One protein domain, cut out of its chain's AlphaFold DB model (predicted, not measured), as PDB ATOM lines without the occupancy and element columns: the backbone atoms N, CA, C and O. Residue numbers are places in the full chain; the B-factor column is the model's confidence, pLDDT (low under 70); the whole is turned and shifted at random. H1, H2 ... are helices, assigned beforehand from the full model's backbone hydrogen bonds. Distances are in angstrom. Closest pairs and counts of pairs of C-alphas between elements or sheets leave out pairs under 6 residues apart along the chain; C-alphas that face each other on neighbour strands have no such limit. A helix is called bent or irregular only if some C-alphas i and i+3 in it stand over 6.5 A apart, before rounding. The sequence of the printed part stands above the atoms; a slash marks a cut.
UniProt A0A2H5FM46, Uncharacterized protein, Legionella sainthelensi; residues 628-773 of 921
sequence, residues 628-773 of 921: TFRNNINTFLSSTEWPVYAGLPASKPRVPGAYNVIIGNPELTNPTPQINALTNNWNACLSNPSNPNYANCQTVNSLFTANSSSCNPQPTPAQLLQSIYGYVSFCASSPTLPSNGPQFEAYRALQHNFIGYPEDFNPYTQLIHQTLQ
ATOM      1  N   THR A 628     133.732 133.272 158.229       97.50
ATOM      2  CA  THR A 628     135.147 133.009 158.518       97.50
ATOM      3  C   THR A 628     135.299 131.953 159.610       97.50
ATOM      4  O   THR A 628     136.067 131.007 159.442       97.50
ATOM      5  N   PHE A 629     134.502 132.036 160.679       97.62
ATOM      6  CA  PHE A 629     134.493 131.054 161.763       97.62
ATOM      7  C   PHE A 629     134.211 129.630 161.256       97.62
ATOM      8  O   PHE A 629     134.974 128.701 161.533       97.62
ATOM      9  N   ARG A 630     133.156 129.444 160.450       96.19
ATOM     10  CA  ARG A 630     132.805 128.130 159.876       96.19
ATOM     11  C   ARG A 630     133.875 127.616 158.909       96.19
ATOM     12  O   ARG A 630     134.184 126.426 158.934       96.19
ATOM     13  N   ASN A 631     134.467 128.486 158.090       96.75
ATOM     14  CA  ASN A 631     135.554 128.113 157.176       96.75
ATOM     15  C   ASN A 631     136.808 127.647 157.926       96.75
ATOM     16  O   ASN A 631     137.416 126.642 157.551       96.75
ATOM     17  N   ASN A 632     137.160 128.342 159.006       97.25
ATOM     18  CA  ASN A 632     138.280 127.985 159.867       97.25
ATOM     19  C   ASN A 632     138.056 126.631 160.547       97.25
ATOM     20  O   ASN A 632     138.943 125.778 160.511       97.25
ATOM     21  N   ILE A 633     136.847 126.385 161.070       97.31
ATOM     22  CA  ILE A 633     136.485 125.066 161.601       97.31
ATOM     23  C   ILE A 633     136.601 123.991 160.517       97.31
ATOM     24  O   ILE A 633     137.255 122.980 160.737       97.31
ATOM     25  N   ASN A 634     136.015 124.190 159.336       96.19
ATOM     26  CA  ASN A 634     136.060 123.181 158.274       96.19
ATOM     27  C   ASN A 634     137.492 122.876 157.817       96.19
ATOM     28  O   ASN A 634     137.820 121.720 157.552       96.19
ATOM     29  N   THR A 635     138.353 123.896 157.776       95.88
ATOM     30  CA  THR A 635     139.781 123.727 157.484       95.88
ATOM     31  C   THR A 635     140.434 122.836 158.537       95.88
ATOM     32  O   THR A 635     141.038 121.827 158.176       95.88
ATOM     33  N   PHE A 636     140.224 123.134 159.821       95.75
ATOM     34  CA  PHE A 636     140.716 122.319 160.931       95.75
ATOM     35  C   PHE A 636     140.215 120.870 160.870       95.75
ATOM     36  O   PHE A 636     141.012 119.938 160.970       95.75
ATOM     37  N   LEU A 637     138.913 120.659 160.653       95.69
ATOM     38  CA  LEU A 637     138.329 119.319 160.545       95.69
ATOM     39  C   LEU A 637     138.952 118.534 159.384       95.69
ATOM     40  O   LEU A 637     139.252 117.353 159.527       95.69
ATOM     41  N   SER A 638     139.197 119.195 158.248       93.12
ATOM     42  CA  SER A 638     139.820 118.559 157.083       93.12
ATOM     43  C   SER A 638     141.301 118.225 157.280       93.12
ATOM     44  O   SER A 638     141.776 117.252 156.702       93.12
ATOM     45  N   SER A 639     142.031 119.000 158.090       91.62
ATOM     46  CA  SER A 639     143.468 118.800 158.315       91.62
ATOM     47  C   SER A 639     143.782 117.823 159.445       91.62
ATOM     48  O   SER A 639     144.871 117.261 159.472       91.62
ATOM     49  N   THR A 640     142.855 117.641 160.386       92.56
ATOM     50  CA  THR A 640     143.072 116.844 161.607       92.56
ATOM     51  C   THR A 640     142.192 115.600 161.695       92.56
ATOM     52  O   THR A 640     142.381 114.784 162.599       92.56
ATOM     53  N   GLU A 641     141.202 115.479 160.801       91.81
ATOM     54  CA  GLU A 641     140.125 114.485 160.859       91.81
ATOM     55  C   GLU A 641     139.338 114.519 162.192       91.81
ATOM     56  O   GLU A 641     138.719 113.526 162.574       91.81
ATOM     57  N   TRP A 642     139.369 115.644 162.922       96.06
ATOM     58  CA  TRP A 642     138.773 115.760 164.257       96.06
ATOM     59  C   TRP A 642     137.288 115.373 164.267       96.06
ATOM     60  O   TRP A 642     136.543 115.794 163.376       96.06
ATOM     61  N   PRO A 643     136.823 114.587 165.256       96.00
ATOM     62  CA  PRO A 643     135.425 114.194 165.310       96.00
ATOM     63  C   PRO A 643     134.531 115.396 165.630       96.00
ATOM     64  O   PRO A 643     134.953 116.369 166.249       96.00
ATOM     65  N   VAL A 644     133.262 115.303 165.246       96.12
ATOM     66  CA  VAL A 644     132.214 116.287 165.550       96.12
ATOM     67  C   VAL A 644     131.029 115.592 166.209       96.12
ATOM     68  O   VAL A 644     130.909 114.368 166.135       96.12
ATOM     69  N   TYR A 645     130.121 116.347 166.821       94.56
ATOM     70  CA  TYR A 645     128.849 115.775 167.269       94.56
ATOM     71  C   TYR A 645     128.025 115.270 166.075       94.56
ATOM     72  O   TYR A 645     127.825 115.976 165.083       94.56
ATOM     73  N   ALA A 646     127.566 114.023 166.164       91.00
ATOM     74  CA  ALA A 646     126.840 113.345 165.101       91.00
ATOM     75  C   ALA A 646     125.406 113.881 164.946       91.00
ATOM     76  O   ALA A 646     124.791 114.380 165.887       91.00
ATOM     77  N   GLY A 647     124.844 113.734 163.742       86.25
ATOM     78  CA  GLY A 647     123.470 114.156 163.440       86.25
ATOM     79  C   GLY A 647     123.314 115.645 163.111       86.25
ATOM     80  O   GLY A 647     122.189 116.106 162.918       86.25
ATOM     81  N   LEU A 648     124.423 116.382 163.005       87.50
ATOM     82  CA  LEU A 648     124.444 117.790 162.613       87.50
ATOM     83  C   LEU A 648     124.835 117.969 161.134       87.50
ATOM     84  O   LEU A 648     125.590 117.155 160.595       87.50
ATOM     85  N   PRO A 649     124.343 119.021 160.449       86.38
ATOM     86  CA  PRO A 649     124.762 119.327 159.083       86.38
ATOM     87  C   PRO A 649     126.267 119.601 159.001       86.38
ATOM     88  O   PRO A 649     126.803 120.355 159.809       86.38
ATOM     89  N   ALA A 650     126.935 119.086 157.965       86.31
ATOM     90  CA  ALA A 650     128.374 119.297 157.760       86.31
ATOM     91  C   ALA A 650     128.768 120.782 157.616       86.31
ATOM     92  O   ALA A 650     129.899 121.146 157.905       86.31
ATOM     93  N   SER A 651     127.842 121.652 157.199       88.44
ATOM     94  CA  SER A 651     128.057 123.104 157.123       88.44
ATOM     95  C   SER A 651     127.990 123.816 158.480       88.44
ATOM     96  O   SER A 651     128.357 124.985 158.572       88.44
ATOM     97  N   LYS A 652     127.493 123.142 159.522       91.88
ATOM     98  CA  LYS A 652     127.319 123.664 160.883       91.88
ATOM     99  C   LYS A 652     127.843 122.649 161.909       91.88
ATOM    100  O   LYS A 652     127.067 122.134 162.716       91.88
ATOM    101  N   PRO A 653     129.142 122.308 161.860       92.81
ATOM    102  CA  PRO A 653     129.716 121.355 162.796       92.81
ATOM    103  C   PRO A 653     129.723 121.940 164.213       92.81
ATOM    104  O   PRO A 653     130.027 123.119 164.412       92.81
ATOM    105  N   ARG A 654     129.418 121.093 165.196       94.19
ATOM    106  CA  ARG A 654     129.705 121.351 166.609       94.19
ATOM    107  C   ARG A 654     130.927 120.529 166.979       94.19
ATOM    108  O   ARG A 654     130.909 119.303 166.839       94.19
ATOM    109  N   VAL A 655     131.996 121.217 167.356       96.00
ATOM    110  CA  VAL A 655     133.320 120.616 167.530       96.00
ATOM    111  C   VAL A 655     133.547 120.382 169.021       96.00
ATOM    112  O   VAL A 655     133.482 121.356 169.768       96.00
ATOM    113  N   PRO A 656     133.772 119.137 169.471       95.38
ATOM    114  CA  PRO A 656     134.094 118.832 170.859       95.38
ATOM    115  C   PRO A 656     135.529 119.245 171.205       95.38
ATOM    116  O   PRO A 656     136.435 119.124 170.373       95.38
ATOM    117  N   GLY A 657     135.749 119.630 172.459       93.56
ATOM    118  CA  GLY A 657     137.094 119.769 173.011       93.56
ATOM    119  C   GLY A 657     137.805 118.425 173.189       93.56
ATOM    120  O   GLY A 657     137.195 117.351 173.161       93.56
ATOM    121  N   ALA A 658     139.124 118.472 173.384       92.50
ATOM    122  CA  ALA A 658     139.972 117.276 173.412       92.50
ATOM    123  C   ALA A 658     139.588 116.264 174.501       92.50
ATOM    124  O   ALA A 658     139.668 115.057 174.266       92.50
ATOM    125  N   TYR A 659     139.108 116.728 175.658       91.62
ATOM    126  CA  TYR A 659     138.610 115.840 176.708       91.62
ATOM    127  C   TYR A 659     137.449 114.964 176.212       91.62
ATOM    128  O   TYR A 659     137.520 113.738 176.315       91.62
ATOM    129  N   ASN A 660     136.433 115.574 175.587       92.44
ATOM    130  CA  ASN A 660     135.270 114.871 175.034       92.44
ATOM    131  C   ASN A 660     135.651 113.869 173.930       92.44
ATOM    132  O   ASN A 660     135.030 112.807 173.813       92.44
ATOM    133  N   VAL A 661     136.703 114.167 173.161       94.50
ATOM    134  CA  VAL A 661     137.268 113.235 172.175       94.50
ATOM    135  C   VAL A 661     137.918 112.029 172.854       94.50
ATOM    136  O   VAL A 661     137.615 110.893 172.492       94.50
ATOM    137  N   ILE A 662     138.777 112.243 173.856       92.81
ATOM    138  CA  ILE A 662     139.553 111.163 174.490       92.81
ATOM    139  C   ILE A 662     138.695 110.241 175.359       92.81
ATOM    140  O   ILE A 662     138.950 109.035 175.400       92.81
ATOM    141  N   ILE A 663     137.656 110.757 176.021       91.50
ATOM    142  CA  ILE A 663     136.699 109.893 176.737       91.50
ATOM    143  C   ILE A 663     135.840 109.053 175.780       91.50
ATOM    144  O   ILE A 663     135.143 108.147 176.231       91.50
ATOM    145  N   GLY A 664     135.892 109.333 174.470       87.12
ATOM    146  CA  GLY A 664     135.146 108.608 173.451       87.12
ATOM    147  C   GLY A 664     133.643 108.828 173.575       87.12
ATOM    148  O   GLY A 664     132.889 107.857 173.566       87.12
ATOM    149  N   ASN A 665     133.213 110.088 173.732       87.69
ATOM    150  CA  ASN A 665     131.800 110.428 173.885       87.69
ATOM    151  C   ASN A 665     130.962 109.766 172.759       87.69
ATOM    152  O   ASN A 665     131.262 109.964 171.578       87.69
ATOM    153  N   PRO A 666     129.933 108.964 173.101       89.94
ATOM    154  CA  PRO A 666     129.194 108.149 172.135       89.94
ATOM    155  C   PRO A 666     128.366 108.967 171.136       89.94
ATOM    156  O   PRO A 666     127.900 108.418 170.141       89.94
ATOM    157  N   GLU A 667     128.166 110.259 171.391       92.44
ATOM    158  CA  GLU A 667     127.452 111.164 170.491       92.44
ATOM    159  C   GLU A 667     128.349 111.750 169.390       92.44
ATOM    160  O   GLU A 667     127.864 112.478 168.522       92.44
ATOM    161  N   LEU A 668     129.649 111.446 169.405       94.88
ATOM    162  CA  LEU A 668     130.593 111.894 168.389       94.88
ATOM    163  C   LEU A 668     130.586 110.983 167.158       94.88
ATOM    164  O   LEU A 668     130.357 109.773 167.231       94.88
ATOM    165  N   THR A 669     130.930 111.551 166.005       95.00
ATOM    166  CA  THR A 669     131.461 110.764 164.885       95.00
ATOM    167  C   THR A 669     132.708 110.006 165.340       95.00
ATOM    168  O   THR A 669     133.402 110.483 166.231       95.00
ATOM    169  N   ASN A 670     133.014 108.863 164.713       94.69
ATOM    170  CA  ASN A 670     134.091 107.951 165.122       94.69
ATOM    171  C   ASN A 670     135.368 108.671 165.633       94.69
ATOM    172  O   ASN A 670     136.141 109.152 164.805       94.69
ATOM    173  N   PRO A 671     135.618 108.711 166.960       95.00
ATOM    174  CA  PRO A 671     136.743 109.451 167.533       95.00
ATOM    175  C   PRO A 671     138.041 108.629 167.575       95.00
ATOM    176  O   PRO A 671     139.094 109.146 167.941       95.00
ATOM    177  N   THR A 672     137.992 107.335 167.230       93.69
ATOM    178  CA  THR A 672     139.129 106.410 167.355       93.69
ATOM    179  C   THR A 672     140.412 106.882 166.658       93.69
ATOM    180  O   THR A 672     141.471 106.740 167.275       93.69
ATOM    181  N   PRO A 673     140.386 107.437 165.428       92.56
ATOM    182  CA  PRO A 673     141.615 107.897 164.779       92.56
ATOM    183  C   PRO A 673     142.348 108.964 165.608       92.56
ATOM    184  O   PRO A 673     143.561 108.875 165.795       92.56
ATOM    185  N   GLN A 674     141.613 109.905 166.201       93.50
ATOM    186  CA  GLN A 674     142.160 111.009 166.988       93.50
ATOM    187  C   GLN A 674     142.592 110.554 168.370       93.50
ATOM    188  O   GLN A 674     143.660 110.954 168.823       93.50
ATOM    189  N   ILE A 675     141.832 109.663 169.012       93.31
ATOM    190  CA  ILE A 675     142.269 109.018 170.257       93.31
ATOM    191  C   ILE A 675     143.631 108.348 170.041       93.31
ATOM    192  O   ILE A 675     144.549 108.539 170.842       93.31
ATOM    193  N   ASN A 676     143.797 107.616 168.935       92.56
ATOM    194  CA  ASN A 676     145.064 106.973 168.593       92.56
ATOM    195  C   ASN A 676     146.172 107.997 168.314       92.56
ATOM    196  O   ASN A 676     147.282 107.827 168.813       92.56
ATOM    197  N   ALA A 677     145.889 109.060 167.555       92.56
ATOM    198  CA  ALA A 677     146.862 110.109 167.251       92.56
ATOM    199  C   ALA A 677     147.373 110.808 168.523       92.56
ATOM    200  O   ALA A 677     148.581 110.868 168.745       92.56
ATOM    201  N   LEU A 678     146.466 111.244 169.403       92.75
ATOM    202  CA  LEU A 678     146.792 111.911 170.669       92.75
ATOM    203  C   LEU A 678     147.537 110.976 171.635       92.75
ATOM    204  O   LEU A 678     148.503 111.383 172.284       92.75
ATOM    205  N   THR A 679     147.143 109.699 171.688       93.00
ATOM    206  CA  THR A 679     147.837 108.669 172.481       93.00
ATOM    207  C   THR A 679     149.255 108.429 171.964       93.00
ATOM    208  O   THR A 679     150.204 108.357 172.748       93.00
ATOM    209  N   ASN A 680     149.425 108.323 170.646       92.25
ATOM    210  CA  ASN A 680     150.730 108.124 170.024       92.25
ATOM    211  C   ASN A 680     151.640 109.335 170.235       92.25
ATOM    212  O   ASN A 680     152.804 109.139 170.581       92.25
ATOM    213  N   ASN A 681     151.116 110.557 170.095       91.50
ATOM    214  CA  ASN A 681     151.878 111.774 170.365       91.50
ATOM    215  C   ASN A 681     152.337 111.824 171.831       91.50
ATOM    216  O   ASN A 681     153.525 111.992 172.107       91.50
ATOM    217  N   TRP A 682     151.437 111.559 172.785       94.06
ATOM    218  CA  TRP A 682     151.787 111.493 174.207       94.06
ATOM    219  C   TRP A 682     152.887 110.460 174.496       94.06
ATOM    220  O   TRP A 682     153.902 110.775 175.121       94.06
ATOM    221  N   ASN A 683     152.741 109.239 173.979       93.62
ATOM    222  CA  ASN A 683     153.732 108.177 174.158       93.62
ATOM    223  C   ASN A 683     155.080 108.517 173.499       93.62
ATOM    224  O   ASN A 683     156.138 108.238 174.071       93.62
ATOM    225  N   ALA A 684     155.068 109.137 172.318       92.00
ATOM    226  CA  ALA A 684     156.273 109.616 171.649       92.00
ATOM    227  C   ALA A 684     156.954 110.728 172.460       92.00
ATOM    228  O   ALA A 684     158.175 110.711 172.627       92.00
ATOM    229  N   CYS A 685     156.173 111.649 173.029       93.31
ATOM    230  CA  CYS A 685     156.677 112.703 173.901       93.31
ATOM    231  C   CYS A 685     157.348 112.145 175.161       93.31
ATOM    232  O   CYS A 685     158.385 112.651 175.574       93.31
ATOM    233  N   LEU A 686     156.808 111.072 175.749       94.94
ATOM    234  CA  LEU A 686     157.396 110.426 176.927       94.94
ATOM    235  C   LEU A 686     158.624 109.564 176.623       94.94
ATOM    236  O   LEU A 686     159.437 109.342 177.518       94.94
ATOM    237  N   SER A 687     158.762 109.052 175.401       94.88
ATOM    238  CA  SER A 687     159.800 108.070 175.054       94.88
ATOM    239  C   SER A 687     160.985 108.641 174.275       94.88
ATOM    240  O   SER A 687     162.028 107.992 174.219       94.88
ATOM    241  N   ASN A 688     160.864 109.842 173.702       92.62
ATOM    242  CA  ASN A 688     161.910 110.467 172.894       92.62
ATOM    243  C   ASN A 688     162.519 111.700 173.592       92.62
ATOM    244  O   ASN A 688     161.946 112.785 173.491       92.62
ATOM    245  N   PRO A 689     163.716 111.596 174.207       93.25
ATOM    246  CA  PRO A 689     164.414 112.734 174.819       93.25
ATOM    247  C   PRO A 689     164.747 113.888 173.866       93.25
ATOM    248  O   PRO A 689     165.070 114.978 174.328       93.25
ATOM    249  N   SER A 690     164.695 113.657 172.550       89.69
ATOM    250  CA  SER A 690     164.895 114.703 171.537       89.69
ATOM    251  C   SER A 690     163.608 115.468 171.208       89.69
ATOM    252  O   SER A 690     163.666 116.442 170.461       89.69
ATOM    253  N   ASN A 691     162.445 115.038 171.716       87.25
ATOM    254  CA  ASN A 691     161.196 115.780 171.558       87.25
ATOM    255  C   ASN A 691     161.290 117.095 172.364       87.25
ATOM    256  O   ASN A 691     161.613 117.041 173.554       87.25
ATOM    257  N   PRO A 692     160.986 118.267 171.772       86.44
ATOM    258  CA  PRO A 692     161.065 119.554 172.470       86.44
ATOM    259  C   PRO A 692     160.177 119.630 173.726       86.44
ATOM    260  O   PRO A 692     160.488 120.376 174.650       86.44
ATOM    261  N   ASN A 693     159.115 118.826 173.794       90.75
ATOM    262  CA  ASN A 693     158.201 118.733 174.931       90.75
ATOM    263  C   ASN A 693     158.560 117.652 175.953       90.75
ATOM    264  O   ASN A 693     157.866 117.545 176.963       90.75
ATOM    265  N   TYR A 694     159.622 116.868 175.738       93.44
ATOM    266  CA  TYR A 694     159.952 115.709 176.576       93.44
ATOM    267  C   TYR A 694     159.958 116.047 178.075       93.44
ATOM    268  O   TYR A 694     159.312 115.370 178.873       93.44
ATOM    269  N   ALA A 695     160.623 117.139 178.466       95.62
ATOM    270  CA  ALA A 695     160.708 117.567 179.865       95.62
ATOM    271  C   ALA A 695     159.336 117.924 180.469       95.62
ATOM    272  O   ALA A 695     159.033 117.545 181.606       95.62
ATOM    273  N   ASN A 696     158.493 118.617 179.700       95.81
ATOM    274  CA  ASN A 696     157.145 118.983 180.126       95.81
ATOM    275  C   ASN A 696     156.246 117.741 180.231       95.81
ATOM    276  O   ASN A 696     155.587 117.558 181.252       95.81
ATOM    277  N   CYS A 697     156.287 116.836 179.248       95.50
ATOM    278  CA  CYS A 697     155.544 115.574 179.281       95.50
ATOM    279  C   CYS A 697     155.941 114.703 180.480       95.50
ATOM    280  O   CYS A 697     155.068 114.189 181.174       95.50
ATOM    281  N   GLN A 698     157.237 114.588 180.794       96.56
ATOM    282  CA  GLN A 698     157.714 113.856 181.978       96.56
ATOM    283  C   GLN A 698     157.200 114.470 183.290       96.56
ATOM    284  O   GLN A 698     156.782 113.750 184.201       96.56
ATOM    285  N   THR A 699     157.188 115.802 183.373       97.00
ATOM    286  CA  THR A 699     156.703 116.540 184.547       97.00
ATOM    287  C   THR A 699     155.197 116.347 184.742       97.00
ATOM    288  O   THR A 699     154.761 116.001 185.840       97.00
ATOM    289  N   VAL A 700     154.406 116.492 183.674       95.50
ATOM    290  CA  VAL A 700     152.949 116.282 183.700       95.50
ATOM    291  C   VAL A 700     152.611 114.821 183.992       95.50
ATOM    292  O   VAL A 700     151.773 114.541 184.846       95.50
ATOM    293  N   ASN A 701     153.307 113.865 183.374       95.06
ATOM    294  CA  ASN A 701     153.103 112.445 183.650       95.06
ATOM    295  C   ASN A 701     153.372 112.106 185.122       95.06
ATOM    296  O   ASN A 701     152.617 111.351 185.732       95.06
ATOM    297  N   SER A 702     154.416 112.695 185.710       94.56
ATOM    298  CA  SER A 702     154.739 112.512 187.128       94.56
ATOM    299  C   SER A 702     153.650 113.085 188.039       94.56
ATOM    300  O   SER A 702     153.263 112.423 189.001       94.56
ATOM    301  N   LEU A 703     153.117 114.274 187.717       94.69
ATOM    302  CA  LEU A 703     151.989 114.878 188.434       94.69
ATOM    303  C   LEU A 703     150.777 113.938 188.445       94.69
ATOM    304  O   LEU A 703     150.265 113.609 189.514       94.69
ATOM    305  N   PHE A 704     150.338 113.472 187.275       93.56
ATOM    306  CA  PHE A 704     149.132 112.651 187.178       93.56
ATOM    307  C   PHE A 704     149.335 111.221 187.698       93.56
ATOM    308  O   PHE A 704     148.425 110.673 188.312       93.56
ATOM    309  N   THR A 705     150.535 110.647 187.571       92.00
ATOM    310  CA  THR A 705     150.865 109.346 188.187       92.00
ATOM    311  C   THR A 705     150.841 109.432 189.717       92.00
ATOM    312  O   THR A 705     150.334 108.535 190.395       92.00
ATOM    313  N   ALA A 706     151.357 110.525 190.287       90.88
ATOM    314  CA  ALA A 706     151.248 110.771 191.720       90.88
ATOM    315  C   ALA A 706     149.783 110.988 192.130       90.88
ATOM    316  O   ALA A 706     149.339 110.423 193.127       90.88
ATOM    317  N   ASN A 707     149.013 111.737 191.336       91.38
ATOM    318  CA  ASN A 707     147.590 111.976 191.573       91.38
ATOM    319  C   ASN A 707     146.745 110.688 191.588       91.38
ATOM    320  O   ASN A 707     145.835 110.559 192.408       91.38
ATOM    321  N   SER A 708     147.059 109.721 190.720       91.06
ATOM    322  CA  SER A 708     146.349 108.438 190.631       91.06
ATOM    323  C   SER A 708     146.750 107.437 191.718       91.06
ATOM    324  O   SER A 708     146.013 106.487 191.987       91.06
ATOM    325  N   SER A 709     147.915 107.621 192.348       89.12
ATOM    326  CA  SER A 709     148.510 106.632 193.263       89.12
ATOM    327  C   SER A 709     147.637 106.301 194.483       89.12
ATOM    328  O   SER A 709     147.714 105.189 195.001       89.12
ATOM    329  N   SER A 710     146.756 107.213 194.907       85.94
ATOM    330  CA  SER A 710     145.824 107.022 196.028       85.94
ATOM    331  C   SER A 710     144.463 106.427 195.639       85.94
ATOM    332  O   SER A 710     143.609 106.243 196.514       85.94
ATOM    333  N   CYS A 711     144.226 106.123 194.360       88.12
ATOM    334  CA  CYS A 711     142.951 105.576 193.896       88.12
ATOM    335  C   CYS A 711     142.876 104.050 194.041       88.12
ATOM    336  O   CYS A 711     143.850 103.324 193.848       88.12
ATOM    337  N   ASN A 712     141.691 103.535 194.363       88.31
ATOM    338  CA  ASN A 712     141.420 102.101 194.366       88.31
ATOM    339  C   ASN A 712     140.061 101.836 193.695       88.31
ATOM    340  O   ASN A 712     139.041 102.245 194.256       88.31
ATOM    341  N   PRO A 713     140.019 101.165 192.527       89.00
ATOM    342  CA  PRO A 713     141.150 100.593 191.787       89.00
ATOM    343  C   PRO A 713     142.078 101.655 191.174       89.00
ATOM    344  O   PRO A 713     141.717 102.824 191.048       89.00
ATOM    345  N   GLN A 714     143.284 101.233 190.787       87.75
ATOM    346  CA  GLN A 714     144.224 102.090 190.063       87.75
ATOM    347  C   GLN A 714     143.706 102.388 188.642       87.75
ATOM    348  O   GLN A 714     143.231 101.462 187.976       87.75
ATOM    349  N   PRO A 715     143.802 103.641 188.159       89.69
ATOM    350  CA  PRO A 715     143.390 104.011 186.809       89.69
ATOM    351  C   PRO A 715     144.187 103.279 185.725       89.69
ATOM    352  O   PRO A 715     145.387 103.041 185.844       89.69
ATOM    353  N   THR A 716     143.514 102.956 184.625       90.88
ATOM    354  CA  THR A 716     144.152 102.441 183.406       90.88
ATOM    355  C   THR A 716     144.958 103.539 182.694       90.88
ATOM    356  O   THR A 716     144.667 104.722 182.870       90.88
ATOM    357  N   PRO A 717     145.910 103.191 181.806       87.06
ATOM    358  CA  PRO A 717     146.612 104.185 180.987       87.06
ATOM    359  C   PRO A 717     145.679 105.076 180.148       87.06
ATOM    360  O   PRO A 717     145.961 106.253 179.952       87.06
ATOM    361  N   ALA A 718     144.543 104.539 179.689       87.50
ATOM    362  CA  ALA A 718     143.539 105.319 178.968       87.50
ATOM    363  C   ALA A 718     142.873 106.368 179.875       87.50
ATOM    364  O   ALA A 718     142.733 107.522 179.482       87.50
ATOM    365  N   GLN A 719     142.528 105.993 181.111       90.19
ATOM    366  CA  GLN A 719     141.999 106.934 182.105       90.19
ATOM    367  C   GLN A 719     143.044 107.982 182.499       90.19
ATOM    368  O   GLN A 719     142.691 109.144 182.672       90.19
ATOM    369  N   LEU A 720     144.327 107.604 182.581       89.88
ATOM    370  CA  LEU A 720     145.422 108.549 182.821       89.88
ATOM    371  C   LEU A 720     145.426 109.666 181.772       89.88
ATOM    372  O   LEU A 720     145.475 110.845 182.116       89.88
ATOM    373  N   LEU A 721     145.300 109.288 180.500       91.50
ATOM    374  CA  LEU A 721     145.252 110.231 179.389       91.50
ATOM    375  C   LEU A 721     143.993 111.113 179.418       91.50
ATOM    376  O   LEU A 721     144.095 112.315 179.189       91.50
ATOM    377  N   GLN A 722     142.827 110.547 179.754       91.38
ATOM    378  CA  GLN A 722     141.583 111.312 179.933       91.38
ATOM    379  C   GLN A 722     141.758 112.415 180.983       91.38
ATOM    380  O   GLN A 722     141.429 113.571 180.725       91.38
ATOM    381  N   SER A 723     142.333 112.075 182.138       90.12
ATOM    382  CA  SER A 723     142.610 113.038 183.204       90.12
ATOM    383  C   SER A 723     143.627 114.101 182.811       90.12
ATOM    384  O   SER A 723     143.461 115.251 183.198       90.12
ATOM    385  N   ILE A 724     144.645 113.754 182.018       92.81
ATOM    386  CA  ILE A 724     145.640 114.714 181.522       92.81
ATOM    387  C   ILE A 724     144.986 115.746 180.592       92.81
ATOM    388  O   ILE A 724     145.123 116.950 180.807       92.81
ATOM    389  N   TYR A 725     144.239 115.307 179.577       91.50
ATOM    390  CA  TYR A 725     143.609 116.231 178.622       91.50
ATOM    391  C   TYR A 725     142.415 116.985 179.205       91.50
ATOM    392  O   TYR A 725     142.116 118.086 178.756       91.50
ATOM    393  N   GLY A 726     141.755 116.416 180.214       88.31
ATOM    394  CA  GLY A 726     140.707 117.092 180.970       88.31
ATOM    395  C   GLY A 726     141.212 117.914 182.151       88.31
ATOM    396  O   GLY A 726     140.404 118.592 182.760       88.31
ATOM    397  N   TYR A 727     142.493 117.833 182.519       91.06
ATOM    398  CA  TYR A 727     143.023 118.324 183.797       91.06
ATOM    399  C   TYR A 727     142.116 118.015 185.005       91.06
ATOM    400  O   TYR A 727     141.738 118.893 185.776       91.06
ATOM    401  N   VAL A 728     141.729 116.747 185.161       88.75
ATOM    402  CA  VAL A 728     140.823 116.301 186.234       88.75
ATOM    403  C   VAL A 728     141.489 115.277 187.149       88.75
ATOM    404  O   VAL A 728     142.169 114.358 186.684       88.75
ATOM    405  N   SER A 729     141.268 115.414 188.459       86.56
ATOM    406  CA  SER A 729     141.689 114.422 189.455       86.56
ATOM    407  C   SER A 729     140.983 113.077 189.237       86.56
ATOM    408  O   SER A 729     139.835 113.033 188.800       86.56
ATOM    409  N   PHE A 730     141.646 111.969 189.575       85.50
ATOM    410  CA  PHE A 730     141.124 110.620 189.298       85.50
ATOM    411  C   PHE A 730     139.992 110.172 190.217       85.50
ATOM    412  O   PHE A 730     139.078 109.467 189.792       85.50
ATOM    413  N   CYS A 731     140.095 110.494 191.501       82.12
ATOM    414  CA  CYS A 731     139.173 110.009 192.512       82.12
ATOM    415  C   CYS A 731     139.092 110.985 193.689       82.12
ATOM    416  O   CYS A 731     139.923 111.877 193.837       82.12
ATOM    417  N   ALA A 732     138.103 110.803 194.567       82.56
ATOM    418  CA  ALA A 732     137.915 111.673 195.731       82.56
ATOM    419  C   ALA A 732     139.109 111.668 196.709       82.56
ATOM    420  O   ALA A 732     139.281 112.616 197.468       82.56
ATOM    421  N   SER A 733     139.931 110.611 196.707       83.62
ATOM    422  CA  SER A 733     141.159 110.509 197.505       83.62
ATOM    423  C   SER A 733     142.405 111.046 196.792       83.62
ATOM    424  O   SER A 733     143.493 111.024 197.374       83.62
ATOM    425  N   SER A 734     142.290 111.494 195.540       86.12
ATOM    426  CA  SER A 734     143.392 112.140 194.832       86.12
ATOM    427  C   SER A 734     143.683 113.512 195.444       86.12
ATOM    428  O   SER A 734     142.749 114.231 195.802       86.12
ATOM    429  N   PRO A 735     144.961 113.920 195.536       83.44
ATOM    430  CA  PRO A 735     145.284 115.299 195.870       83.44
ATOM    431  C   PRO A 735     144.666 116.255 194.836       83.44
ATOM    432  O   PRO A 735     144.504 115.909 193.665       83.44
ATOM    433  N   THR A 736     144.326 117.470 195.255       85.50
ATOM    434  CA  THR A 736     143.892 118.521 194.326       85.50
ATOM    435  C   THR A 736     145.028 118.839 193.355       85.50
ATOM    436  O   THR A 736     146.182 118.973 193.772       85.50
ATOM    437  N   LEU A 737     144.720 118.936 192.061       89.00
ATOM    438  CA  LEU A 737     145.701 119.358 191.063       89.00
ATOM    439  C   LEU A 737     146.094 120.828 191.301       89.00
ATOM    440  O   LEU A 737     145.243 121.632 191.683       89.00
ATOM    441  N   PRO A 738     147.371 121.200 191.105       88.62
ATOM    442  CA  PRO A 738     147.820 122.569 191.329       88.62
ATOM    443  C   PRO A 738     147.245 123.527 190.275       88.62
ATOM    444  O   PRO A 738     147.101 123.150 189.117       88.62
ATOM    445  N   SER A 739     146.981 124.779 190.649       83.50
ATOM    446  CA  SER A 739     146.619 125.870 189.722       83.50
ATOM    447  C   SER A 739     147.771 126.854 189.470       83.50
ATOM    448  O   SER A 739     147.609 127.865 188.798       83.50
ATOM    449  N   ASN A 740     148.957 126.586 190.026       83.25
ATOM    450  CA  ASN A 740     150.174 127.367 189.814       83.25
ATOM    451  C   ASN A 740     151.436 126.514 190.042       83.25
ATOM    452  O   ASN A 740     151.374 125.367 190.491       83.25
ATOM    453  N   GLY A 741     152.601 127.081 189.722       87.88
ATOM    454  CA  GLY A 741     153.901 126.459 189.975       87.88
ATOM    455  C   GLY A 741     154.369 125.491 188.877       87.88
ATOM    456  O   GLY A 741     153.646 125.227 187.920       87.88
ATOM    457  N   PRO A 742     155.591 124.936 188.991       91.31
ATOM    458  CA  PRO A 742     156.304 124.334 187.857       91.31
ATOM    459  C   PRO A 742     155.567 123.204 187.128       91.31
ATOM    460  O   PRO A 742     155.701 123.065 185.917       91.31
ATOM    461  N   GLN A 743     154.783 122.394 187.847       92.50
ATOM    462  CA  GLN A 743     154.001 121.308 187.244       92.50
ATOM    463  C   GLN A 743     152.834 121.839 186.404       92.50
ATOM    464  O   GLN A 743     152.589 121.340 185.307       92.50
ATOM    465  N   PHE A 744     152.149 122.870 186.902       90.56
ATOM    466  CA  PHE A 744     151.082 123.546 186.174       90.56
ATOM    467  C   PHE A 744     151.631 124.334 184.978       90.56
ATOM    468  O   PHE A 744     151.095 124.248 183.878       90.56
ATOM    469  N   GLU A 745     152.761 125.022 185.154       89.94
ATOM    470  CA  GLU A 745     153.468 125.721 184.074       89.94
ATOM    471  C   GLU A 745     153.879 124.766 182.944       89.94
ATOM    472  O   GLU A 745     153.698 125.084 181.770       89.94
ATOM    473  N   ALA A 746     154.377 123.570 183.281       93.75
ATOM    474  CA  ALA A 746     154.695 122.534 182.299       93.75
ATOM    475  C   ALA A 746     153.446 122.061 181.538       93.75
ATOM    476  O   ALA A 746     153.507 121.874 180.324       93.75
ATOM    477  N   TYR A 747     152.312 121.899 182.226       92.94
ATOM    478  CA  TYR A 747     151.040 121.551 181.593       92.94
ATOM    479  C   TYR A 747     150.550 122.644 180.637       92.94
ATOM    480  O   TYR A 747     150.251 122.357 179.478       92.94
ATOM    481  N   ARG A 748     150.544 123.904 181.087       89.62
ATOM    482  CA  ARG A 748     150.163 125.048 180.252       89.62
ATOM    483  C   ARG A 748     151.084 125.177 179.038       89.62
ATOM    484  O   ARG A 748     150.613 125.381 177.923       89.62
ATOM    485  N   ALA A 749     152.388 124.974 179.221       90.56
ATOM    486  CA  ALA A 749     153.344 124.972 178.120       90.56
ATOM    487  C   ALA A 749     153.038 123.887 177.072       90.56
ATOM    488  O   ALA A 749     153.191 124.161 175.888       90.56
ATOM    489  N   LEU A 750     152.577 122.692 177.470       92.31
ATOM    490  CA  LEU A 750     152.130 121.668 176.514       92.31
ATOM    491  C   LEU A 750     150.872 122.102 175.757       92.31
ATOM    492  O   LEU A 750     150.821 121.951 174.541       92.31
ATOM    493  N   GLN A 751     149.877 122.647 176.460       90.69
ATOM    494  CA  GLN A 751     148.609 123.074 175.857       90.69
ATOM    495  C   GLN A 751     148.800 124.158 174.787       90.69
ATOM    496  O   GLN A 751     148.152 124.108 173.745       90.69
ATOM    497  N   HIS A 752     149.731 125.091 175.004       88.31
ATOM    498  CA  HIS A 752     150.035 126.174 174.061       88.31
ATOM    499  C   HIS A 752     151.216 125.881 173.125       88.31
ATOM    500  O   HIS A 752     151.727 126.798 172.476       88.31
ATOM    501  N   ASN A 753     151.681 124.629 173.045       84.62
ATOM    502  CA  ASN A 753     152.755 124.291 172.125       84.62
ATOM    503  C   ASN A 753     152.224 123.951 170.731       84.62
ATOM    504  O   ASN A 753     151.918 122.799 170.429       84.62
ATOM    505  N   PHE A 754     152.147 124.984 169.901       85.00
ATOM    506  CA  PHE A 754     151.658 124.926 168.528       85.00
ATOM    507  C   PHE A 754     152.814 124.642 167.555       85.00
ATOM    508  O   PHE A 754     153.359 125.554 166.931       85.00
ATOM    509  N   ILE A 755     153.225 123.377 167.463       78.06
ATOM    510  CA  ILE A 755     154.292 122.907 166.560       78.06
ATOM    511  C   ILE A 755     153.721 122.578 165.169       78.06
ATOM    512  O   ILE A 755     154.449 122.616 164.175       78.06
ATOM    513  N   GLY A 756     152.414 122.320 165.093       80.75
ATOM    514  CA  GLY A 756     151.695 121.842 163.923       80.75
ATOM    515  C   GLY A 756     151.198 120.410 164.127       80.75
ATOM    516  O   GLY A 756     151.839 119.589 164.779       80.75
ATOM    517  N   TYR A 757     150.037 120.104 163.554       81.31
ATOM    518  CA  TYR A 757     149.466 118.760 163.577       81.31
ATOM    519  C   TYR A 757     150.268 117.799 162.672       81.31
ATOM    520  O   TYR A 757     150.556 118.175 161.528       81.31
ATOM    521  N   PRO A 758     150.549 116.546 163.102       78.88
ATOM    522  CA  PRO A 758     150.032 115.845 164.290       78.88
ATOM    523  C   PRO A 758     150.859 115.970 165.584       78.88
ATOM    524  O   PRO A 758     150.536 115.305 166.569       78.88
ATOM    525  N   GLU A 759     151.923 116.771 165.608       82.62
ATOM    526  CA  GLU A 759     152.834 116.903 166.755       82.62
ATOM    527  C   GLU A 759     152.286 117.763 167.905       82.62
ATOM    528  O   GLU A 759     152.811 117.704 169.023       82.62
ATOM    529  N   ASP A 760     151.213 118.520 167.677       84.50
ATOM    530  CA  ASP A 760     150.536 119.292 168.719       84.50
ATOM    531  C   ASP A 760     150.011 118.394 169.840       84.50
ATOM    532  O   ASP A 760     149.281 117.425 169.603       84.50
ATOM    533  N   PHE A 761     150.348 118.742 171.086       89.88
ATOM    534  CA  PHE A 761     149.798 118.053 172.253       89.88
ATOM    535  C   PHE A 761     148.274 118.169 172.266       89.88
ATOM    536  O   PHE A 761     147.590 117.172 172.443       89.88
ATOM    537  N   ASN A 762     147.739 119.366 172.021       91.44
ATOM    538  CA  ASN A 762     146.306 119.585 171.912       91.44
ATOM    539  C   ASN A 762     145.984 120.516 170.727       91.44
ATOM    540  O   ASN A 762     145.956 121.738 170.895       91.44
ATOM    541  N   PRO A 763     145.715 119.974 169.523       93.00
ATOM    542  CA  PRO A 763     145.423 120.792 168.342       93.00
ATOM    543  C   PRO A 763     144.113 121.590 168.483       93.00
ATOM    544  O   PRO A 763     143.934 122.608 167.817       93.00
ATOM    545  N   TYR A 764     143.210 121.189 169.386       94.00
ATOM    546  CA  TYR A 764     142.011 121.969 169.700       94.00
ATOM    547  C   TYR A 764     142.360 123.304 170.377       94.00
ATOM    548  O   TYR A 764     141.784 124.332 170.037       94.00
ATOM    549  N   THR A 765     143.360 123.335 171.260       92.12
ATOM    550  CA  THR A 765     143.829 124.582 171.889       92.12
ATOM    551  C   THR A 765     144.353 125.576 170.844       92.12
ATOM    552  O   THR A 765     144.115 126.781 170.950       92.12
ATOM    553  N   GLN A 766     144.997 125.084 169.778       91.50
ATOM    554  CA  GLN A 766     145.418 125.920 168.649       91.50
ATOM    555  C   GLN A 766     144.224 126.477 167.866       91.50
ATOM    556  O   GLN A 766     144.212 127.657 167.497       91.50
ATOM    557  N   LEU A 767     143.215 125.634 167.611       94.31
ATOM    558  CA  LEU A 767     141.977 126.054 166.961       94.31
ATOM    559  C   LEU A 767     141.347 127.222 167.728       94.31
ATOM    560  O   LEU A 767     141.093 128.262 167.126       94.31
ATOM    561  N   ILE A 768     141.159 127.075 169.040       93.44
ATOM    562  CA  ILE A 768     140.527 128.086 169.894       93.44
ATOM    563  C   ILE A 768     141.318 129.399 169.887       93.44
ATOM    564  O   ILE A 768     140.795 130.429 169.456       93.44
ATOM    565  N   HIS A 769     142.586 129.383 170.301       89.69
ATOM    566  CA  HIS A 769     143.298 130.633 170.586       89.69
ATOM    567  C   HIS A 769     143.972 131.276 169.371       89.69
ATOM    568  O   HIS A 769     144.049 132.499 169.304       89.69
ATOM    569  N   GLN A 770     144.465 130.495 168.403       89.69
ATOM    570  CA  GLN A 770     145.140 131.060 167.224       89.69
ATOM    571  C   GLN A 770     144.190 131.221 166.042       89.69
ATOM    572  O   GLN A 770     144.140 132.278 165.416       89.69
ATOM    573  N   THR A 771     143.448 130.161 165.718       93.50
ATOM    574  CA  THR A 771     142.681 130.106 164.467       93.50
ATOM    575  C   THR A 771     141.358 130.858 164.585       93.50
ATOM    576  O   THR A 771     140.970 131.594 163.679       93.50
ATOM    577  N   LEU A 772     140.655 130.683 165.704       95.19
ATOM    578  CA  LEU A 772     139.375 131.336 165.982       95.19
ATOM    579  C   LEU A 772     139.531 132.616 166.812       95.19
ATOM    580  O   LEU A 772     138.557 133.352 166.968       95.19
ATOM    581  N   GLN A 773     140.749 132.897 167.295       92.81
ATOM    582  CA  GLN A 773     141.099 134.091 168.075       92.81
ATOM    583  C   GLN A 773     140.217 134.260 169.317       92.81
ATOM    584  O   GLN A 773     139.773 135.357 169.653       92.81
TER     585      GLN A 773
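AT A GLANCE: This is residues 628 to 773 of the 921 residues of an uncharacterized protein of Legionella sainthelensi (UniProt A0A2H5FM46). Helices set crosswise make the body of this model: H4 makes a corner with the end of H3 and crosses H5 and H6, while short H2 packs on H5 and on residues 674 to 675 of H3. At one end of the longest axis lies H1, with H7 running back beside it, and two long stretches with no named element, residues 641 to 657 and 727 to 741, join parts of the whole. The printed part has 146 residues with seven named helices, H1 to H7 in that order, and no named strand; its class is all helix. It is compact, with a radius of gyration of the C-alphas of 15.8 A and spans of 45 by 32 by 26 A.

IN THESE COORDINATES: Find C-alpha 672 at (139.129, 106.410, 167.355); from there H3, the longest helix, runs through residues 672 to 687 over 22.1 A. Next look at H4, residues 694 to 708, 20.9 A long, then at H5, residues 717 to 726, and H2, residues 658 to 662. H6 holds residues 742 to 751. H1, residues 628 to 640, begins at C-alpha 628, (135.147, 133.009, 158.518), and is 18.3 A long. H7, residues 763 to 771, ends at C-alpha 771, (142.681, 130.106, 164.467); it is neither bent nor irregular, but only just: C-alphas 768 and 771 are 6.2 A apart.

HOW THE PARTS SIT: Start at H3, whose residues 682 to 687 alone touch residues 694 to 698 of H4; the closest C-alphas, of Cys 685 and Tyr 694, are 5.2 A apart, and at 73 degrees the two are only just about perpendicular. Residues 674 to 675 of H3 alone touch H2, with C-alphas 675 and 662 closest at 5.5 A. H2 also touches H5, where the closest C-alphas, of Tyr 659 and Gly 726, are 4.9 A apart. H5 touches H4, about perpendicular at 75 degrees, with C-alphas 724 and 704 closest at 7.0 A. On H4 look for Asn 696: its C-alpha is 4.8 A from that of Ala 746, the closest pair as H4 and H6 touch at a steep tilt of 65 degrees, opposite ways. H6 and H7 are close but not clearly touching, with C-alphas 751 and 765 closest at 6.4 A. H1, with residues 632 to 636 alone, only just touches H7, with 3 pairs of C-alphas within 8 A; the closest, of Asn 632 and Thr 771, are 6.7 A apart, at a shallow tilt of 30 degrees, opposite ways. H1 and H4 are apart. In all seven helices every O i to N i+4 pair is within hydrogen-bond range.

THE WHOLE: The two C-alphas farthest apart are those of Thr 628 and Asn 712, at 47.7 A. The printed part has no cut. The links from H1 to H2, H5 to H6 and H6 to H7 are long. The mean pLDDT of the printed part is 91.1, and no printed residue is under 70.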